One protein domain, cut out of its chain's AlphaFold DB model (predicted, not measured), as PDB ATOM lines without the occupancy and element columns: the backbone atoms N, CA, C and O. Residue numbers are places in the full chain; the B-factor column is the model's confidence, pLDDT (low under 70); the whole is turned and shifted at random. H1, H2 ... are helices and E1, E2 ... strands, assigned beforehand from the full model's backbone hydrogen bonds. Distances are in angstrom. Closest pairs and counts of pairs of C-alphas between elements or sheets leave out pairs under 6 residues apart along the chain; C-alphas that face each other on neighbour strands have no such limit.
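AT A GLANCE: This is residues 153 to 224 and 275 to 357 of the 358 residues of an uncharacterized protein of Terrilactibacillus tamarindi (UniProt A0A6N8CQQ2). A long helical hairpin, H1 and H2, packs with part of its length on one face of a small, twisted three-stranded sheet, and H5 packs on H1 to complete a three-helix bundle. The hairpin's turn, residues 182 to 185, reaches beyond the sheet, and of the long link between H3 and H4 residues 319 to 324 stick out. The printed part has 155 residues, with five named helices and three named strands in the order H1 H2 E1 E2 E3 H3 H4 H5; the class is mixed, helices and strands, and the sheet runs E1 E2 E3, antiparallel throughout. The whole is compact, with a radius of gyration of the C-alphas of 15.9 A, and spans 46 by 41 by 29 A.

HOW THE PARTS SIT: Start with H1, residues 153 to 181, which touches H2, residues 186 to 207, in a helical hairpin; the closest C-alphas, of Ala 172 and Lys 193, are 4.5 A apart, and the tilt is shallow, 21 degrees, opposite ways. Next look at E1, residues 213 to 218, antiparallel to E2, residues 278 to 284, with N 216 and O 280 within hydrogen-bond range at 2.8 A. E2 forms a hairpin with E3, residues 292 to 298, where N 281 and O 295 are 2.9 A apart. H1 and H2 are on the same face of this sheet, two layers, at heights over the sheet of 8.6 A and 10.5 A. The closest C-alphas of H1 and E3, those of Ala 162 and Phe 293, are 6.4 A apart. H3, residues 299 to 302, is on that face too, over none of the strands. H4, residues 334 to 337, touches no helix. H5, residues 340 to 354, touches H1 at a shallow tilt of 31 degrees, opposite ways, with the C-alphas of Leu 161 and Ala 350 closest at 5.0 A; H1, H2 and H5 form a bundle, helices side by side. Every O i to N i+4 pair is within hydrogen-bond range in H1, H2 and H5; H3 and H4 are too short for such a pair.

IN THESE COORDINATES: Find C-alpha 153 at (225.947, 153.956, 181.795); from there H1 runs 42.9 A to C-alpha 181 at (203.857, 132.458, 211.647). H2 then covers 31.3 A, E1 16.0 A, E2 19.0 A and E3 20.3 A. H5 runs 20.7 A to C-alpha 354 at (227.643, 146.079, 187.596).

THE WHOLE: The C-alphas farthest apart, of Thr 184 and Glu 287, are 48.1 A apart. Residues 225 to 274 are not printed; C-alphas 224 and 275 are 5.2 A apart across this cut. The link from H3 to H4, 31 residues, is long. Residues 317 to 327 have pLDDT under 70.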
ATOM      1  N   SER A 153     225.982 155.423 181.768       96.75
ATOM      2  CA  SER A 153     225.947 153.956 181.795       96.75
ATOM      3  C   SER A 153     226.329 153.374 183.161       96.75
ATOM      4  O   SER A 153     225.729 152.385 183.588       96.75
ATOM      5  N   LYS A 154     227.290 153.982 183.873       97.38
ATOM      6  CA  LYS A 154     227.681 153.573 185.232       97.38
ATOM      7  C   LYS A 154     226.573 153.889 186.241       97.38
ATOM      8  O   LYS A 154     226.313 153.088 187.145       97.38
ATOM      9  N   LEU A 155     225.868 155.005 186.068       96.56
ATOM     10  CA  LEU A 155     224.671 155.335 186.840       96.56
ATOM     11  C   LEU A 155     223.558 154.322 186.566       96.56
ATOM     12  O   LEU A 155     222.970 153.791 187.507       96.56
ATOM     13  N   GLY A 156     223.329 153.985 185.294       97.50
ATOM     14  CA  GLY A 156     222.350 152.994 184.855       97.50
ATOM     15  C   GLY A 156     222.528 151.630 185.522       97.50
ATOM     16  O   GLY A 156     221.575 151.097 186.098       97.50
ATOM     17  N   VAL A 157     223.750 151.080 185.516       98.25
ATOM     18  CA  VAL A 157     224.035 149.801 186.197       98.25
ATOM     19  C   VAL A 157     223.927 149.914 187.721       98.25
ATOM     20  O   VAL A 157     223.454 148.978 188.366       98.25
ATOM     21  N   THR A 158     224.304 151.061 188.303       98.19
ATOM     22  CA  THR A 158     224.187 151.310 189.750       98.19
ATOM     23  C   THR A 158     222.717 151.329 190.177       98.19
ATOM     24  O   THR A 158     222.338 150.629 191.119       98.19
ATOM     25  N   MET A 159     221.869 152.068 189.456       97.75
ATOM     26  CA  MET A 159     220.426 152.148 189.700       97.75
ATOM     27  C   MET A 159     219.740 150.795 189.491       97.75
ATOM     28  O   MET A 159     218.900 150.396 190.297       97.75
ATOM     29  N   GLU A 160     220.134 150.040 188.461       98.25
ATOM     30  CA  GLU A 160     219.600 148.701 188.211       98.25
ATOM     31  C   GLU A 160     219.921 147.728 189.353       98.25
ATOM     32  O   GLU A 160     219.018 147.046 189.853       98.25
ATOM     33  N   LEU A 161     221.174 147.693 189.821       98.62
ATOM     34  CA  LEU A 161     221.558 146.866 190.964       98.62
ATOM     35  C   LEU A 161     220.836 147.311 192.244       98.62
ATOM     36  O   LEU A 161     220.305 146.465 192.974       98.62
ATOM     37  N   ALA A 162     220.744 148.616 192.506       97.75
ATOM     38  CA  ALA A 162     220.024 149.155 193.658       97.75
ATOM     39  C   ALA A 162     218.535 148.763 193.633       97.75
ATOM     40  O   ALA A 162     217.998 148.247 194.620       97.75
ATOM     41  N   TYR A 163     217.877 148.899 192.482       97.44
ATOM     42  CA  TYR A 163     216.474 148.542 192.304       97.44
ATOM     43  C   TYR A 163     216.201 147.075 192.652       97.44
ATOM     44  O   TYR A 163     215.305 146.768 193.446       97.44
ATOM     45  N   TRP A 164     216.997 146.146 192.120       97.88
ATOM     46  CA  TRP A 164     216.815 144.722 192.419       97.88
ATOM     47  C   TRP A 164     217.220 144.359 193.850       97.88
ATOM     48  O   TRP A 164     216.580 143.503 194.468       97.88
ATOM     49  N   THR A 165     218.191 145.065 194.432       97.56
ATOM     50  CA  THR A 165     218.578 144.922 195.846       97.56
ATOM     51  C   THR A 165     217.445 145.324 196.795       97.56
ATOM     52  O   THR A 165     217.224 144.677 197.828       97.56
ATOM     53  N   MET A 166     216.657 146.344 196.438       95.44
ATOM     54  CA  MET A 166     215.445 146.702 197.179       95.44
ATOM     55  C   MET A 166     214.443 145.538 197.184       95.44
ATOM     56  O   MET A 166     213.931 145.177 198.246       95.44
ATOM     57  N   TRP A 167     214.178 144.910 196.036       95.56
ATOM     58  CA  TRP A 167     213.239 143.781 195.957       95.56
ATOM     59  C   TRP A 167     213.734 142.541 196.704       95.56
ATOM     60  O   TRP A 167     212.947 141.904 197.407       95.56
ATOM     61  N   VAL A 168     215.035 142.246 196.642       96.38
ATOM     62  CA  VAL A 168     215.684 141.223 197.480       96.38
ATOM     63  C   VAL A 168     215.453 141.512 198.967       96.38
ATOM     64  O   VAL A 168     215.024 140.633 199.716       96.38
ATOM     65  N   SER A 169     215.631 142.765 199.395       93.56
ATOM     66  CA  SER A 169     215.397 143.179 200.785       93.56
ATOM     67  C   SER A 169     213.935 142.991 201.216       93.56
ATOM     68  O   SER A 169     213.662 142.547 202.335       93.56
ATOM     69  N   ARG A 170     212.971 143.269 200.328       92.81
ATOM     70  CA  ARG A 170     211.540 143.035 200.598       92.81
ATOM     71  C   ARG A 170     211.212 141.546 200.711       92.81
ATOM     72  O   ARG A 170     210.418 141.163 201.573       92.81
ATOM     73  N   TRP A 171     211.848 140.693 199.908       95.12
ATOM     74  CA  TRP A 171     211.712 139.241 200.039       95.12
ATOM     75  C   TRP A 171     212.343 138.696 201.322       95.12
ATOM     76  O   TRP A 171     211.751 137.818 201.953       95.12
ATOM     77  N   ALA A 172     213.470 139.254 201.777       93.94
ATOM     78  CA  ALA A 172     214.036 138.929 203.089       93.94
ATOM     79  C   ALA A 172     213.021 139.207 204.212       93.94
ATOM     80  O   ALA A 172     212.826 138.381 205.110       93.94
ATOM     81  N   LYS A 173     212.316 140.345 204.130       91.56
ATOM     82  CA  LYS A 173     211.268 140.710 205.088       91.56
ATOM     83  C   LYS A 173     210.054 139.788 205.033       91.56
ATOM     84  O   LYS A 173     209.580 139.338 206.073       91.56
ATOM     85  N   GLU A 174     209.547 139.506 203.838       93.38
ATOM     86  CA  GLU A 174     208.414 138.597 203.634       93.38
ATOM     87  C   GLU A 174     208.717 137.209 204.220       93.38
ATOM     88  O   GLU A 174     207.886 136.639 204.930       93.38
ATOM     89  N   SER A 175     209.924 136.688 203.984       94.12
ATOM     90  CA  SER A 175     210.384 135.410 204.537       94.12
ATOM     91  C   SER A 175     210.495 135.451 206.063       94.12
ATOM     92  O   SER A 175     210.030 134.530 206.731       94.12
ATOM     93  N   GLN A 176     210.999 136.547 206.644       92.19
ATOM     94  CA  GLN A 176     211.008 136.738 208.099       92.19
ATOM     95  C   GLN A 176     209.593 136.661 208.697       92.19
ATOM     96  O   GLN A 176     209.382 135.952 209.679       92.19
ATOM     97  N   LEU A 177     208.623 137.375 208.116       91.88
ATOM     98  CA  LEU A 177     207.243 137.382 208.615       91.88
ATOM     99  C   LEU A 177     206.587 136.001 208.486       91.88
ATOM    100  O   LEU A 177     205.926 135.534 209.414       91.88
ATOM    101  N   LYS A 178     206.815 135.316 207.361       92.31
ATOM    102  CA  LYS A 178     206.314 133.956 207.156       92.31
ATOM    103  C   LYS A 178     206.914 132.973 208.152       92.31
ATOM    104  O   LYS A 178     206.149 132.222 208.745       92.31
ATOM    105  N   SER A 179     208.222 133.024 208.401       93.44
ATOM    106  CA  SER A 179     208.896 132.168 209.389       93.44
ATOM    107  C   SER A 179     208.271 132.284 210.786       93.44
ATOM    108  O   SER A 179     207.959 131.268 211.405       93.44
ATOM    109  N   LEU A 180     207.984 133.508 211.248       91.19
ATOM    110  CA  LEU A 180     207.379 133.743 212.567       91.19
ATOM    111  C   LEU A 180     205.996 133.091 212.728       91.19
ATOM    112  O   LEU A 180     205.642 132.668 213.825       91.19
ATOM    113  N   SER A 181     205.221 133.011 211.645       91.31
ATOM    114  CA  SER A 181     203.857 132.458 211.647       91.31
ATOM    115  C   SER A 181     203.767 130.994 211.193       91.31
ATOM    116  O   SER A 181     202.720 130.356 211.335       91.31
ATOM    117  N   ALA A 182     204.840 130.445 210.619       92.44
ATOM    118  CA  ALA A 182     204.819 129.144 209.968       92.44
ATOM    119  C   ALA A 182     204.847 127.994 210.978       92.44
ATOM    120  O   ALA A 182     205.742 127.900 211.814       92.44
ATOM    121  N   ARG A 183     203.910 127.048 210.826       91.31
ATOM    122  CA  ARG A 183     203.895 125.793 211.598       91.31
ATOM    123  C   ARG A 183     204.772 124.695 210.989       91.31
ATOM    124  O   ARG A 183     205.362 123.923 211.726       91.31
ATOM    125  N   THR A 184     204.851 124.619 209.658       90.69
ATOM    126  CA  THR A 184     205.504 123.499 208.944       90.69
ATOM    127  C   THR A 184     206.680 123.918 208.061       90.69
ATOM    128  O   THR A 184     207.606 123.141 207.879       90.69
ATOM    129  N   LYS A 185     206.683 125.149 207.532       93.19
ATOM    130  CA  LYS A 185     207.694 125.646 206.573       93.19
ATOM    131  C   LYS A 185     208.689 126.648 207.161       93.19
ATOM    132  O   LYS A 185     209.297 127.428 206.438       93.19
ATOM    133  N   LYS A 186     208.839 126.662 208.485       95.19
ATOM    134  CA  LYS A 186     209.672 127.652 209.178       95.19
ATOM    135  C   LYS A 186     211.120 127.649 208.671       95.19
ATOM    136  O   LYS A 186     211.624 128.698 208.293       95.19
ATOM    137  N   LYS A 187     211.724 126.459 208.561       96.31
ATOM    138  CA  LYS A 187     213.101 126.273 208.076       96.31
ATOM    139  C   LYS A 187     213.309 126.847 206.669       96.31
ATOM    140  O   LYS A 187     214.212 127.648 206.476       96.31
ATOM    141  N   GLU A 188     212.419 126.519 205.729       95.81
ATOM    142  CA  GLU A 188     212.449 127.034 204.347       95.81
ATOM    143  C   GLU A 188     212.419 128.576 204.321       95.81
ATOM    144  O   GLU A 188     213.128 129.221 203.550       95.81
ATOM    145  N   TYR A 189     211.606 129.202 205.177       95.62
ATOM    146  CA  TYR A 189     211.542 130.660 205.260       95.62
ATOM    147  C   TYR A 189     212.770 131.283 205.932       95.62
ATOM    148  O   TYR A 189     213.203 132.354 205.509       95.62
ATOM    149  N   ASP A 190     213.349 130.629 206.938       94.50
ATOM    150  CA  ASP A 190     214.587 131.086 207.575       94.50
ATOM    151  C   ASP A 190     215.787 131.001 206.617       94.50
ATOM    152  O   ASP A 190     216.563 131.954 206.534       94.50
ATOM    153  N   GLU A 191     215.891 129.927 205.831       96.62
ATOM    154  CA  GLU A 191     216.906 129.767 204.779       96.62
ATOM    155  C   GLU A 191     216.756 130.841 203.697       96.62
ATOM    156  O   GLU A 191     217.708 131.553 203.383       96.62
ATOM    157  N   ASN A 192     215.538 131.046 203.184       95.81
ATOM    158  CA  ASN A 192     215.271 132.107 202.211       95.81
ATOM    159  C   ASN A 192     215.625 133.492 202.763       95.81
ATOM    160  O   ASN A 192     216.234 134.305 202.069       95.81
ATOM    161  N   LYS A 193     215.260 133.776 204.018       94.44
ATOM    162  CA  LYS A 193     215.622 135.024 204.694       94.44
ATOM    163  C   LYS A 193     217.143 135.202 204.716       94.44
ATOM    164  O   LYS A 193     217.608 136.279 204.351       94.44
ATOM    165  N   ALA A 194     217.897 134.185 205.139       94.94
ATOM    166  CA  ALA A 194     219.358 134.240 205.189       94.94
ATOM    167  C   ALA A 194     219.964 134.502 203.801       94.94
ATOM    168  O   ALA A 194     220.744 135.443 203.651       94.94
ATOM    169  N   ASN A 195     219.514 133.765 202.781       97.50
ATOM    170  CA  ASN A 195     219.974 133.919 201.399       97.50
ATOM    171  C   ASN A 195     219.735 135.340 200.867       97.50
ATOM    172  O   ASN A 195     220.643 135.960 200.317       97.50
ATOM    173  N   PHE A 196     218.544 135.911 201.072       97.06
ATOM    174  CA  PHE A 196     218.266 137.276 200.615       97.06
ATOM    175  C   PHE A 196     219.074 138.339 201.372       97.06
ATOM    176  O   PHE A 196     219.465 139.339 200.775       97.06
ATOM    177  N   TYR A 197     219.362 138.145 202.665       93.75
ATOM    178  CA  TYR A 197     220.271 139.044 203.387       93.75
ATOM    179  C   TYR A 197     221.703 138.955 202.860       93.75
ATOM    180  O   TYR A 197     222.358 139.988 202.735       93.75
ATOM    181  N   GLN A 198     222.174 137.758 202.512       95.62
ATOM    182  CA  GLN A 198     223.482 137.577 201.889       95.62
ATOM    183  C   GLN A 198     223.557 138.307 200.544       95.62
ATOM    184  O   GLN A 198     224.450 139.126 200.361       95.62
ATOM    185  N   MET A 199     222.575 138.096 199.660       97.69
ATOM    186  CA  MET A 199     222.478 138.801 198.374       97.69
ATOM    187  C   MET A 199     222.452 140.324 198.561       97.69
ATOM    188  O   MET A 199     223.163 141.053 197.878       97.69
ATOM    189  N   LYS A 200     221.667 140.824 199.526       95.88
ATOM    190  CA  LYS A 200     221.622 142.256 199.844       95.88
ATOM    191  C   LYS A 200     223.005 142.785 200.239       95.88
ATOM    192  O   LYS A 200     223.429 143.811 199.719       95.88
ATOM    193  N   ASN A 201     223.688 142.116 201.165       94.62
ATOM    194  CA  ASN A 201     225.001 142.555 201.640       94.62
ATOM    195  C   ASN A 201     226.040 142.518 200.512       94.62
ATOM    196  O   ASN A 201     226.849 143.435 200.390       94.62
ATOM    197  N   GLU A 202     225.973 141.493 199.665       96.25
ATOM    198  CA  GLU A 202     226.822 141.350 198.491       96.25
ATOM    199  C   GLU A 202     226.640 142.504 197.494       96.25
ATOM    200  O   GLU A 202     227.625 143.063 197.010       96.25
ATOM    201  N   ALA A 203     225.395 142.889 197.209       97.69
ATOM    202  CA  ALA A 203     225.123 144.032 196.349       97.69
ATOM    203  C   ALA A 203     225.577 145.344 196.979       97.69
ATOM    204  O   ALA A 203     226.143 146.178 196.284       97.69
ATOM    205  N   ILE A 204     225.389 145.534 198.288       96.06
ATOM    206  CA  ILE A 204     225.827 146.770 198.943       96.06
ATOM    207  C   ILE A 204     227.349 146.915 198.889       96.06
ATOM    208  O   ILE A 204     227.829 148.008 198.609       96.06
ATOM    209  N   LYS A 205     228.103 145.822 199.072       95.69
ATOM    210  CA  LYS A 205     229.567 145.824 198.919       95.69
ATOM    211  C   LYS A 205     230.018 146.356 197.549       95.69
ATOM    212  O   LYS A 205     231.052 147.004 197.473       95.69
ATOM    213  N   ARG A 206     229.245 146.099 196.492       96.62
ATOM    214  CA  ARG A 206     229.485 146.617 195.136       96.62
ATOM    215  C   ARG A 206     228.981 148.037 194.955       96.62
ATOM    216  O   ARG A 206     229.714 148.893 194.487       96.62
ATOM    217  N   LEU A 207     227.757 148.318 195.398       97.31
ATOM    218  CA  LEU A 207     227.145 149.639 195.265       97.31
ATOM    219  C   LEU A 207     228.018 150.739 195.880       97.31
ATOM    220  O   LEU A 207     228.107 151.809 195.293       97.31
ATOM    221  N   ILE A 208     228.715 150.484 196.993       95.81
ATOM    222  CA  ILE A 208     229.626 151.477 197.594       95.81
ATOM    223  C   ILE A 208     230.863 151.808 196.742       95.81
ATOM    224  O   ILE A 208     231.521 152.804 197.016       95.81
ATOM    225  N   GLN A 209     231.194 151.001 195.729       95.06
ATOM    226  CA  GLN A 209     232.270 151.289 194.771       95.06
ATOM    227  C   GLN A 209     231.823 152.301 193.706       95.06
ATOM    228  O   GLN A 209     232.654 152.877 193.007       95.06
ATOM    229  N   SER A 210     230.512 152.520 193.577       96.25
ATOM    230  CA  SER A 210     229.951 153.487 192.645       96.25
ATOM    231  C   SER A 210     230.131 154.914 193.149       96.25
ATOM    232  O   SER A 210     229.789 155.225 194.289       96.25
ATOM    233  N   SER A 211     230.571 155.812 192.265       94.88
ATOM    234  CA  SER A 211     230.650 157.255 192.533       94.88
ATOM    235  C   SER A 211     229.283 157.911 192.761       94.88
ATOM    236  O   SER A 211     229.219 159.051 193.204       94.88
ATOM    237  N   PHE A 212     228.191 157.202 192.459       95.44
ATOM    238  CA  PHE A 212     226.815 157.661 192.675       95.44
ATOM    239  C   PHE A 212     226.250 157.246 194.040       95.44
ATOM    240  O   PHE A 212     225.092 157.537 194.347       95.44
ATOM    241  N   SER A 213     227.043 156.540 194.847       95.81
ATOM    242  CA  SER A 213     226.652 156.086 196.176       95.81
ATOM    243  C   SER A 213     227.249 156.979 197.254       95.81
ATOM    244  O   SER A 213     228.438 157.284 197.247       95.81
ATOM    245  N   THR A 214     226.437 157.338 198.242       95.31
ATOM    246  CA  THR A 214     226.901 157.969 199.480       95.31
ATOM    247  C   THR A 214     226.845 156.949 200.605       95.31
ATOM    248  O   THR A 214     225.820 156.299 200.805       95.31
ATOM    249  N   LEU A 215     227.944 156.808 201.348       95.69
ATOM    250  CA  LEU A 215     228.014 155.990 202.553       95.69
ATOM    251  C   LEU A 215     228.139 156.899 203.777       95.69
ATOM    252  O   LEU A 215     228.992 157.781 203.836       95.69
ATOM    253  N   SER A 216     227.290 156.669 204.768       95.06
ATOM    254  CA  SER A 216     227.251 157.429 206.015       95.06
ATOM    255  C   SER A 216     227.034 156.502 207.206       95.06
ATOM    256  O   SER A 216     226.698 155.322 207.046       95.06
ATOM    257  N   PHE A 217     227.221 157.030 208.412       94.12
ATOM    258  CA  PHE A 217     227.047 156.276 209.647       94.12
ATOM    259  C   PHE A 217     225.992 156.910 210.552       94.12
ATOM    260  O   PHE A 217     226.016 158.105 210.833       94.12
ATOM    261  N   TYR A 218     225.060 156.090 211.025       90.69
ATOM    262  CA  TYR A 218     224.060 156.469 212.010       90.69
ATOM    263  C   TYR A 218     224.391 155.833 213.352       90.69
ATOM    264  O   TYR A 218     224.479 154.606 213.464       90.69
ATOM    265  N   LYS A 219     224.506 156.665 214.387       90.44
ATOM    266  CA  LYS A 219     224.706 156.226 215.766       90.44
ATOM    267  C   LYS A 219     223.601 156.795 216.662       90.44
ATOM    268  O   LYS A 219     223.613 157.996 216.937       90.44
ATOM    269  N   PRO A 220     222.655 155.969 217.144       88.19
ATOM    270  CA  PRO A 220     221.635 156.440 218.073       88.19
ATOM    271  C   PRO A 220     222.245 156.743 219.449       88.19
ATOM    272  O   PRO A 220     223.310 156.230 219.801       88.19
ATOM    273  N   ARG A 221     221.529 157.521 220.275       86.44
ATOM    274  CA  ARG A 221     221.958 157.848 221.655       86.44
ATOM    275  C   ARG A 221     222.266 156.592 222.483       86.44
ATOM    276  O   ARG A 221     223.268 156.547 223.186       86.44
ATOM    277  N   ASN A 222     221.437 155.555 222.343       85.12
ATOM    278  CA  ASN A 222     221.613 154.249 222.981       85.12
ATOM    279  C   ASN A 222     222.073 153.203 221.954       85.12
ATOM    280  O   ASN A 222     221.325 152.306 221.577       85.12
ATOM    281  N   ALA A 223     223.307 153.349 221.473       88.06
ATOM    282  CA  ALA A 223     223.874 152.498 220.426       88.06
ATOM    283  C   ALA A 223     224.171 151.057 220.871       88.06
ATOM    284  O   ALA A 223     224.167 150.137 220.056       88.06
ATOM    285  N   ASP A 224     224.422 150.847 222.159       89.75
ATOM    286  CA  ASP A 224     224.866 149.565 222.695       89.75
ATOM    287  C   ASP A 224     223.685 148.648 223.046       89.75
ATOM    288  O   ASP A 224     222.640 149.108 223.507       89.75
ATOM    289  N   TYR A 275     225.627 148.128 218.635       88.44
ATOM    290  CA  TYR A 275     224.703 147.121 218.117       88.44
ATOM    291  C   TYR A 275     223.553 147.724 217.297       88.44
ATOM    292  O   TYR A 275     223.148 147.150 216.285       88.44
ATOM    293  N   TYR A 276     223.021 148.861 217.748       87.25
ATOM    294  CA  TYR A 276     221.923 149.582 217.099       87.25
ATOM    295  C   TYR A 276     222.399 150.637 216.096       87.25
ATOM    296  O   TYR A 276     221.571 151.289 215.463       87.25
ATOM    297  N   SER A 277     223.713 150.803 215.931       91.19
ATOM    298  CA  SER A 277     224.280 151.695 214.921       91.19
ATOM    299  C   SER A 277     224.172 151.070 213.529       91.19
ATOM    300  O   SER A 277     224.192 149.844 213.373       91.19
ATOM    301  N   LEU A 278     224.052 151.910 212.503       91.94
ATOM    302  CA  LEU A 278     223.788 151.482 211.130       91.94
ATOM    303  C   LEU A 278     224.740 152.176 210.160       91.94
ATOM    304  O   LEU A 278     224.932 153.385 210.224       91.94
ATOM    305  N   PHE A 279     225.254 151.421 209.197       93.38
ATOM    306  CA  PHE A 279     225.715 152.003 207.945       93.38
ATOM    307  C   PHE A 279     224.504 152.360 207.089       93.38
ATOM    308  O   PHE A 279     223.564 151.563 206.982       93.38
ATOM    309  N   TYR A 280     224.557 153.531 206.469       92.94
ATOM    310  CA  TYR A 280     223.543 154.051 205.567       92.94
ATOM    311  C   TYR A 280     224.159 154.251 204.186       92.94
ATOM    312  O   TYR A 280     225.093 155.031 204.035       92.94
ATOM    313  N   VAL A 281     223.653 153.522 203.194       93.75
ATOM    314  CA  VAL A 281     224.038 153.680 201.789       93.75
ATOM    315  C   VAL A 281     222.863 154.281 201.047       93.75
ATOM    316  O   VAL A 281     221.788 153.681 201.057       93.75
ATOM    317  N   SER A 282     223.062 155.416 200.388       94.00
ATOM    318  CA  SER A 282     222.075 156.021 199.495       94.00
ATOM    319  C   SER A 282     222.612 156.137 198.075       94.00
ATOM    320  O   SER A 282     223.793 156.398 197.866       94.00
ATOM    321  N   ILE A 283     221.733 155.932 197.098       94.62
ATOM    322  CA  ILE A 283     221.990 156.161 195.677       94.62
ATOM    323  C   ILE A 283     220.908 157.105 195.172       94.62
ATOM    324  O   ILE A 283     219.714 156.800 195.265       94.62
ATOM    325  N   GLN A 284     221.340 158.249 194.658       92.81
ATOM    326  CA  GLN A 284     220.487 159.282 194.084       92.81
ATOM    327  C   GLN A 284     221.286 160.094 193.066       92.81
ATOM    328  O   GLN A 284     222.507 160.187 193.170       92.81
ATOM    329  N   HIS A 285     220.597 160.689 192.097       93.62
ATOM    330  CA  HIS A 285     221.217 161.548 191.094       93.62
ATOM    331  C   HIS A 285     220.297 162.724 190.773       93.62
ATOM    332  O   HIS A 285     219.078 162.561 190.742       93.62
ATOM    333  N   GLU A 286     220.868 163.901 190.515       93.62
ATOM    334  CA  GLU A 286     220.102 165.141 190.324       93.62
ATOM    335  C   GLU A 286     219.166 165.090 189.108       93.62
ATOM    336  O   GLU A 286     218.078 165.666 189.137       93.62
ATOM    337  N   GLU A 287     219.560 164.360 188.063       92.38
ATOM    338  CA  GLU A 287     218.755 164.151 186.850       92.38
ATOM    339  C   GLU A 287     217.658 163.083 187.012       92.38
ATOM    340  O   GLU A 287     216.731 163.034 186.210       92.38
ATOM    341  N   LEU A 288     217.725 162.248 188.055       90.75
ATOM    342  CA  LEU A 288     216.810 161.125 188.302       90.75
ATOM    343  C   LEU A 288     216.067 161.303 189.637       90.75
ATOM    344  O   LEU A 288     216.093 160.425 190.498       90.75
ATOM    345  N   LYS A 289     215.404 162.451 189.821       85.25
ATOM    346  CA  LYS A 289     214.805 162.870 191.109       85.25
ATOM    347  C   LYS A 289     213.742 161.918 191.662       85.25
ATOM    348  O   LYS A 289     213.581 161.831 192.876       85.25
ATOM    349  N   ASP A 290     213.055 161.185 190.790       88.12
ATOM    350  CA  ASP A 290     212.033 160.208 191.185       88.12
ATOM    351  C   ASP A 290     212.635 158.906 191.745       88.12
ATOM    352  O   ASP A 290     211.918 158.057 192.283       88.12
ATOM    353  N   TYR A 291     213.957 158.738 191.640       89.69
ATOM    354  CA  TYR A 291     214.669 157.531 192.030       89.69
ATOM    355  C   TYR A 291     215.654 157.810 193.162       89.69
ATOM    356  O   TYR A 291     216.747 158.340 192.973       89.69
ATOM    357  N   HIS A 292     215.273 157.363 194.354       91.62
ATOM    358  CA  HIS A 292     216.140 157.334 195.520       91.62
ATOM    359  C   HIS A 292     216.109 155.936 196.136       91.62
ATOM    360  O   HIS A 292     215.052 155.437 196.540       91.62
ATOM    361  N   PHE A 293     217.276 155.304 196.229       93.62
ATOM    362  CA  PHE A 293     217.430 154.018 196.899       93.62
ATOM    363  C   PHE A 293     218.272 154.196 198.144       93.62
ATOM    364  O   PHE A 293     219.336 154.803 198.096       93.62
ATOM    365  N   SER A 294     217.823 153.616 199.253       91.81
ATOM    366  CA  SER A 294     218.605 153.603 200.477       91.81
ATOM    367  C   SER A 294     218.584 152.250 201.171       91.81
ATOM    368  O   SER A 294     217.583 151.523 201.195       91.81
ATOM    369  N   PHE A 295     219.729 151.901 201.746       91.69
ATOM    370  CA  PHE A 295     219.964 150.635 202.411       91.69
ATOM    371  C   PHE A 295     220.630 150.861 203.754       91.69
ATOM    372  O   PHE A 295     221.557 151.650 203.892       91.69
ATOM    373  N   HIS A 296     220.174 150.088 204.733       89.56
ATOM    374  CA  HIS A 296     220.751 150.075 206.067       89.56
ATOM    375  C   HIS A 296     221.405 148.725 206.331       89.56
ATOM    376  O   HIS A 296     220.807 147.678 206.029       89.56
ATOM    377  N   ILE A 297     222.597 148.745 206.919       90.25
ATOM    378  CA  ILE A 297     223.298 147.550 207.394       90.25
ATOM    379  C   ILE A 297     223.662 147.761 208.866       90.25
ATOM    380  O   ILE A 297     224.326 148.747 209.178       90.25
ATOM    381  N   PRO A 298     223.280 146.847 209.776       90.94
ATOM    382  CA  PRO A 298     223.737 146.897 211.161       90.94
ATOM    383  C   PRO A 298     225.260 146.936 211.252       90.94
ATOM    384  O   PRO A 298     225.931 146.118 210.618       90.94
ATOM    385  N   TYR A 299     225.798 147.837 212.075       92.00
ATOM    386  CA  TYR A 299     227.241 147.995 212.264       92.00
ATOM    387  C   TYR A 299     227.967 146.667 212.545       92.00
ATOM    388  O   TYR A 299     228.949 146.399 211.851       92.00
ATOM    389  N   PRO A 300     227.463 145.766 213.423       89.81
ATOM    390  CA  PRO A 300     228.127 144.487 213.681       89.81
ATOM    391  C   PRO A 300     228.341 143.607 212.441       89.81
ATOM    392  O   PRO A 300     229.248 142.780 212.435       89.81
ATOM    393  N   ILE A 301     227.504 143.774 211.412       89.88
ATOM    394  CA  ILE A 301     227.580 143.043 210.143       89.88
ATOM    395  C   ILE A 301     228.440 143.818 209.140       89.88
ATOM    396  O   ILE A 301     229.320 143.243 208.504       89.88
ATOM    397  N   GLY A 302     228.178 145.119 208.989       90.94
ATOM    398  CA  GLY A 302     228.823 145.961 207.980       90.94
ATOM    399  C   GLY A 302     230.310 146.197 208.234       90.94
ATOM    400  O   GLY A 302     231.070 146.271 207.277       90.94
ATOM    401  N   GLN A 303     230.745 146.220 209.500       93.69
ATOM    402  CA  GLN A 303     232.145 146.474 209.876       93.69
ATOM    403  C   GLN A 303     233.144 145.469 209.275       93.69
ATOM    404  O   GLN A 303     234.340 145.720 209.272       93.69
ATOM    405  N   VAL A 304     232.664 144.321 208.780       92.56
ATOM    406  CA  VAL A 304     233.497 143.280 208.158       92.56
ATOM    407  C   VAL A 304     233.914 143.649 206.728       92.56
ATOM    408  O   VAL A 304     234.908 143.128 206.231       92.56
ATOM    409  N   PHE A 305     233.156 144.504 206.033       92.94
ATOM    410  CA  PHE A 305     233.384 144.794 204.609       92.94
ATOM    411  C   PHE A 305     233.171 146.255 204.198       92.94
ATOM    412  O   PHE A 305     233.388 146.583 203.032       92.94
ATOM    413  N   LEU A 306     232.728 147.119 205.111       93.50
ATOM    414  CA  LEU A 306     232.591 148.556 204.892       93.50
ATOM    415  C   LEU A 306     233.742 149.316 205.571       93.50
ATOM    416  O   LEU A 306     234.326 148.795 206.524       93.50
ATOM    417  N   PRO A 307     234.056 150.542 205.107       93.19
ATOM    418  CA  PRO A 307     235.019 151.424 205.759       93.19
ATOM    419  C   PRO A 307     234.738 151.630 207.251       93.19
ATOM    420  O   PRO A 307     233.595 151.529 207.705       93.19
ATOM    421  N   ASP A 308     235.786 151.980 207.999       93.06
ATOM    422  CA  ASP A 308     235.651 152.334 209.411       93.06
ATOM    423  C   ASP A 308     234.653 153.489 209.580       93.06
ATOM    424  O   ASP A 308     234.741 154.516 208.903       93.06
ATOM    425  N   LYS A 309     233.719 153.325 210.521       91.56
ATOM    426  CA  LYS A 309     232.723 154.334 210.894       91.56
ATOM    427  C   LYS A 309     233.349 155.677 211.275       91.56
ATOM    428  O   LYS A 309     232.691 156.695 211.108       91.56
ATOM    429  N   ALA A 310     234.590 155.691 211.772       91.88
ATOM    430  CA  ALA A 310     235.299 156.924 212.120       91.88
ATOM    431  C   ALA A 310     235.587 157.816 210.898       91.88
ATOM    432  O   ALA A 310     235.703 159.028 211.043       91.88
ATOM    433  N   ASN A 311     235.650 157.223 209.702       92.81
ATOM    434  CA  ASN A 311     235.934 157.919 208.447       92.81
ATOM    435  C   ASN A 311     234.662 158.310 207.680       92.81
ATOM    436  O   ASN A 311     234.749 158.807 206.559       92.81
ATOM    437  N   LEU A 312     233.481 158.038 208.242       93.19
ATOM    438  CA  LEU A 312     232.208 158.266 207.573       93.19
ATOM    439  C   LEU A 312     231.498 159.496 208.140       93.19
ATOM    440  O   LEU A 312     231.529 159.723 209.353       93.19
ATOM    441  N   PRO A 313     230.797 160.269 207.292       92.81
ATOM    442  CA  PRO A 313     229.950 161.345 207.775       92.81
ATOM    443  C   PRO A 313     228.850 160.769 208.671       92.81
ATOM    444  O   PRO A 313     228.202 159.770 208.333       92.81
ATOM    445  N   ASN A 314     228.638 161.409 209.819       88.00
ATOM    446  CA  ASN A 314     227.522 161.074 210.690       88.00
ATOM    447  C   ASN A 314     226.233 161.657 210.120       88.00
ATOM    448  O   ASN A 314     226.186 162.821 209.726       88.00
ATOM    449  N   VAL A 315     225.176 160.856 210.133       84.81
ATOM    450  CA  VAL A 315     223.832 161.285 209.744       84.81
ATOM    451  C   VAL A 315     222.892 161.161 210.932       84.81
ATOM    452  O   VAL A 315     222.985 160.221 211.721       84.81
ATOM    453  N   VAL A 316     221.979 162.121 211.063       76.06
ATOM    454  CA  VAL A 316     220.861 162.036 212.003       76.06
ATOM    455  C   VAL A 316     219.683 161.455 211.238       76.06
ATOM    456  O   VAL A 316     219.213 162.054 210.275       76.06
ATOM    457  N   HIS A 317     219.216 160.282 211.652       67.81
ATOM    458  CA  HIS A 317     217.943 159.750 211.187       67.81
ATOM    459  C   HIS A 317     216.896 159.982 212.266       67.81
ATOM    460  O   HIS A 317     217.064 159.532 213.399       67.81
ATOM    461  N   GLU A 318     215.815 160.669 211.911       55.34
ATOM    462  CA  GLU A 318     214.614 160.672 212.735       55.34
ATOM    463  C   GLU A 318     213.860 159.361 212.528       55.34
ATOM    464  O   GLU A 318     213.645 158.911 211.395       55.34
ATOM    465  N   GLU A 319     213.474 158.736 213.640       51.16
ATOM    466  CA  GLU A 319     212.546 157.615 213.624       51.16
ATOM    467  C   GLU A 319     211.176 158.111 213.140       51.16
ATOM    468  O   GLU A 319     210.365 158.573 213.932       51.16
ATOM    469  N   GLN A 320     210.908 158.070 211.834       42.62
ATOM    470  CA  GLN A 320     209.557 158.319 211.323       42.62
ATOM    471  C   GLN A 320     208.586 157.288 211.928       42.62
ATOM    472  O   GLN A 320     208.923 156.107 212.012       42.62
ATOM    473  N   GLU A 321     207.403 157.730 212.379       30.78
ATOM    474  CA  GLU A 321     206.387 156.853 212.977       30.78
ATOM    475  C   GLU A 321     205.968 155.728 212.012       30.78
ATOM    476  O   GLU A 321     205.617 155.950 210.851       30.78
ATOM    477  N   GLY A 322     206.000 154.486 212.515       49.97
ATOM    478  CA  GLY A 322     205.893 153.276 211.697       49.97
ATOM    479  C   GLY A 322     207.194 152.952 210.943       49.97
ATOM    480  O   GLY A 322     208.129 153.724 210.888       49.97
ATOM    481  N   LEU A 323     207.317 151.769 210.339       30.34
ATOM    482  CA  LEU A 323     208.424 151.469 209.403       30.34
ATOM    483  C   LEU A 323     209.887 151.403 209.931       30.34
ATOM    484  O   LEU A 323     210.714 150.863 209.200       30.34
ATOM    485  N   PHE A 324     210.226 151.745 211.184       36.47
ATOM    486  CA  PHE A 324     211.538 151.403 211.803       36.47
ATOM    487  C   PHE A 324     211.696 149.911 212.176       36.47
ATOM    488  O   PHE A 324     212.557 149.484 212.944       36.47
ATOM    489  N   ARG A 325     210.902 149.052 211.529       44.69
ATOM    490  CA  ARG A 325     211.233 147.647 211.287       44.69
ATOM    491  C   ARG A 325     211.658 147.520 209.830       44.69
ATOM    492  O   ARG A 325     210.816 147.167 209.016       44.69
ATOM    493  N   PHE A 326     212.940 147.742 209.536       52.06
ATOM    494  CA  PHE A 326     213.583 147.574 208.223       52.06
ATOM    495  C   PHE A 326     212.786 146.740 207.203       52.06
ATOM    496  O   PHE A 326     212.524 145.549 207.432       52.06
ATOM    497  N   GLY A 327     212.455 147.382 206.077       61.84
ATOM    498  CA  GLY A 327     211.778 146.792 204.923       61.84
ATOM    499  C   GLY A 327     210.281 146.560 205.139       61.84
ATOM    500  O   GLY A 327     209.865 145.948 206.123       61.84
ATOM    501  N   ARG A 328     209.454 146.987 204.177       81.81
ATOM    502  CA  ARG A 328     208.067 146.510 204.068       81.81
ATOM    503  C   ARG A 328     208.020 145.189 203.293       81.81
ATOM    504  O   ARG A 328     208.820 145.011 202.371       81.81
ATOM    505  N   PRO A 329     207.108 144.260 203.628       83.69
ATOM    506  CA  PRO A 329     206.872 143.098 202.780       83.69
ATOM    507  C   PRO A 329     206.289 143.517 201.422       83.69
ATOM    508  O   PRO A 329     205.811 144.643 201.243       83.69
ATOM    509  N   LEU A 330     206.315 142.587 200.465       85.81
ATOM    510  CA  LEU A 330     205.641 142.772 199.181       85.81
ATOM    511  C   LEU A 330     204.117 142.801 199.380       85.81
ATOM    512  O   LEU A 330     203.585 142.062 200.215       85.81
ATOM    513  N   VAL A 331     203.400 143.589 198.577       88.00
ATOM    514  CA  VAL A 331     201.930 143.705 198.628       88.00
ATOM    515  C   VAL A 331     201.280 143.483 197.263       88.00
ATOM    516  O   VAL A 331     201.849 143.834 196.236       88.00
ATOM    517  N   GLY A 332     200.074 142.904 197.253       87.62
ATOM    518  CA  GLY A 332     199.219 142.797 196.062       87.62
ATOM    519  C   GLY A 332     199.947 142.325 194.796       87.62
ATOM    520  O   GLY A 332     200.536 141.239 194.772       87.62
ATOM    521  N   ASP A 333     199.907 143.170 193.767       90.69
ATOM    522  CA  ASP A 333     200.481 142.914 192.443       90.69
ATOM    523  C   ASP A 333     202.025 142.836 192.458       90.69
ATOM    524  O   ASP A 333     202.610 142.185 191.594       90.69
ATOM    525  N   GLU A 334     202.712 143.357 193.483       92.38
ATOM    526  CA  GLU A 334     204.172 143.216 193.614       92.38
ATOM    527  C   GLU A 334     204.590 141.745 193.736       92.38
ATOM    528  O   GLU A 334     205.589 141.338 193.153       92.38
ATOM    529  N   LYS A 335     203.810 140.911 194.443       93.06
ATOM    530  CA  LYS A 335     204.093 139.463 194.553       93.06
ATOM    531  C   LYS A 335     203.902 138.736 193.225       93.06
ATOM    532  O   LYS A 335     204.451 137.652 193.031       93.06
ATOM    533  N   VAL A 336     203.092 139.314 192.342       94.00
ATOM    534  CA  VAL A 336     202.849 138.798 191.001       94.00
ATOM    535  C   VAL A 336     203.999 139.187 190.083       94.00
ATOM    536  O   VAL A 336     204.524 138.319 189.395       94.00
ATOM    537  N   ILE A 337     204.424 140.450 190.092       95.19
ATOM    538  CA  ILE A 337     205.514 140.948 189.245       95.19
ATOM    539  C   ILE A 337     206.858 140.375 189.716       95.19
ATOM    540  O   ILE A 337     207.524 139.623 188.998       95.19
ATOM    541  N   PHE A 338     207.215 140.663 190.965       96.19
ATOM    542  CA  PHE A 338     208.510 140.373 191.567       96.19
ATOM    543  C   PHE A 338     208.489 139.022 192.270       96.19
ATOM    544  O   PHE A 338     208.744 138.921 193.465       96.19
ATOM    545  N   THR A 339     208.173 137.951 191.540       96.19
ATOM    546  CA  THR A 339     208.305 136.589 192.086       96.19
ATOM    547  C   THR A 339     209.744 136.333 192.553       96.19
ATOM    548  O   THR A 339     210.677 136.950 192.030       96.19
ATOM    549  N   ILE A 340     209.957 135.404 193.494       95.69
ATOM    550  CA  ILE A 340     211.313 135.027 193.945       95.69
ATOM    551  C   ILE A 340     212.204 134.692 192.743       95.69
ATOM    552  O   ILE A 340     213.286 135.253 192.601       95.69
ATOM    553  N   LYS A 341     211.706 133.847 191.830       96.25
ATOM    554  CA  LYS A 341     212.431 133.427 190.625       96.25
ATOM    555  C   LYS A 341     212.878 134.619 189.774       96.25
ATOM    556  O   LYS A 341     214.043 134.690 189.398       96.25
ATOM    557  N   ASN A 342     211.968 135.546 189.472       96.56
ATOM    558  CA  ASN A 342     212.306 136.699 188.638       96.56
ATOM    559  C   ASN A 342     213.235 137.669 189.370       96.56
ATOM    560  O   ASN A 342     214.178 138.166 188.767       96.56
ATOM    561  N   THR A 343     212.996 137.905 190.661       97.56
ATOM    562  CA  THR A 343     213.829 138.797 191.476       97.56
ATOM    563  C   THR A 343     215.267 138.298 191.514       97.56
ATOM    564  O   THR A 343     216.171 139.065 191.219       97.56
ATOM    565  N   VAL A 344     215.481 137.007 191.794       98.19
ATOM    566  CA  VAL A 344     216.821 136.399 191.807       98.19
ATOM    567  C   VAL A 344     217.474 136.483 190.429       98.19
ATOM    568  O   VAL A 344     218.613 136.928 190.332       98.19
ATOM    569  N   LYS A 345     216.744 136.136 189.358       97.94
ATOM    570  CA  LYS A 345     217.255 136.213 187.981       97.94
ATOM    571  C   LYS A 345     217.735 137.623 187.625       97.94
ATOM    572  O   LYS A 345     218.839 137.785 187.116       97.94
ATOM    573  N   HIS A 346     216.897 138.633 187.850       98.25
ATOM    574  CA  HIS A 346     217.235 140.008 187.491       98.25
ATOM    575  C   HIS A 346     218.292 140.609 188.416       98.25
ATOM    576  O   HIS A 346     219.153 141.333 187.937       98.25
ATOM    577  N   PHE A 347     218.275 140.258 189.703       98.62
ATOM    578  CA  PHE A 347     219.330 140.633 190.635       98.62
ATOM    579  C   PHE A 347     220.693 140.111 190.178       98.62
ATOM    580  O   PHE A 347     221.632 140.889 190.089       98.62
ATOM    581  N   GLN A 348     220.798 138.821 189.843       98.44
ATOM    582  CA  GLN A 348     222.053 138.230 189.370       98.44
ATOM    583  C   GLN A 348     222.531 138.895 188.078       98.44
ATOM    584  O   GLN A 348     223.700 139.246 187.971       98.44
ATOM    585  N   ALA A 349     221.624 139.136 187.125       98.25
ATOM    586  CA  ALA A 349     221.960 139.844 185.894       98.25
ATOM    587  C   ALA A 349     222.456 141.278 186.156       98.25
ATOM    588  O   ALA A 349     223.430 141.704 185.542       98.25
ATOM    589  N   ALA A 350     221.813 142.009 187.073       98.38
ATOM    590  CA  ALA A 350     222.225 143.355 187.462       98.38
ATOM    591  C   ALA A 350     223.583 143.355 188.178       98.38
ATOM    592  O   ALA A 350     224.409 144.218 187.909       98.38
ATOM    593  N   LEU A 351     223.831 142.362 189.038       98.12
ATOM    594  CA  LEU A 351     225.094 142.182 189.750       98.12
ATOM    595  C   LEU A 351     226.249 141.933 188.773       98.12
ATOM    596  O   LEU A 351     227.234 142.659 188.794       98.12
ATOM    597  N   THR A 352     226.094 140.967 187.863       98.12
ATOM    598  CA  THR A 352     227.095 140.683 186.825       98.12
ATOM    599  C   THR A 352     227.325 141.888 185.926       98.12
ATOM    600  O   THR A 352     228.456 142.167 185.552       98.12
ATOM    601  N   LYS A 353     226.262 142.617 185.572       98.00
ATOM    602  CA  LYS A 353     226.395 143.817 184.749       98.00
ATOM    603  C   LYS A 353     227.148 144.924 185.486       98.00
ATOM    604  O   LYS A 353     227.962 145.586 184.862       98.00
ATOM    605  N   PHE A 354     226.905 145.115 186.781       98.38
ATOM    606  CA  PHE A 354     227.643 146.079 187.596       98.38
ATOM    607  C   PHE A 354     229.150 145.782 187.583       98.38
ATOM    608  O   PHE A 354     229.929 146.677 187.273       98.38
ATOM    609  N   ASP A 355     229.527 144.516 187.795       97.25
ATOM    610  CA  ASP A 355     230.924 144.043 187.813       97.25
ATOM    611  C   ASP A 355     231.654 144.198 186.457       97.25
ATOM    612  O   ASP A 355     232.863 144.017 186.374       97.25
ATOM    613  N   LEU A 356     230.943 144.495 185.362       96.69
ATOM    614  CA  LEU A 356     231.560 144.801 184.062       96.69
ATOM    615  C   LEU A 356     231.918 146.287 183.903       96.69
ATOM    616  O   LEU A 356     232.664 146.639 182.991       96.69
ATOM    617  N   TYR A 357     231.349 147.162 184.733       95.38
ATOM    618  CA  TYR A 357     231.506 148.620 184.647       95.38
ATOM    619  C   TYR A 357     232.383 149.207 185.762       95.38
ATOM    620  O   TYR A 357     232.835 150.353 185.635       95.38
TER     621      TYR A 357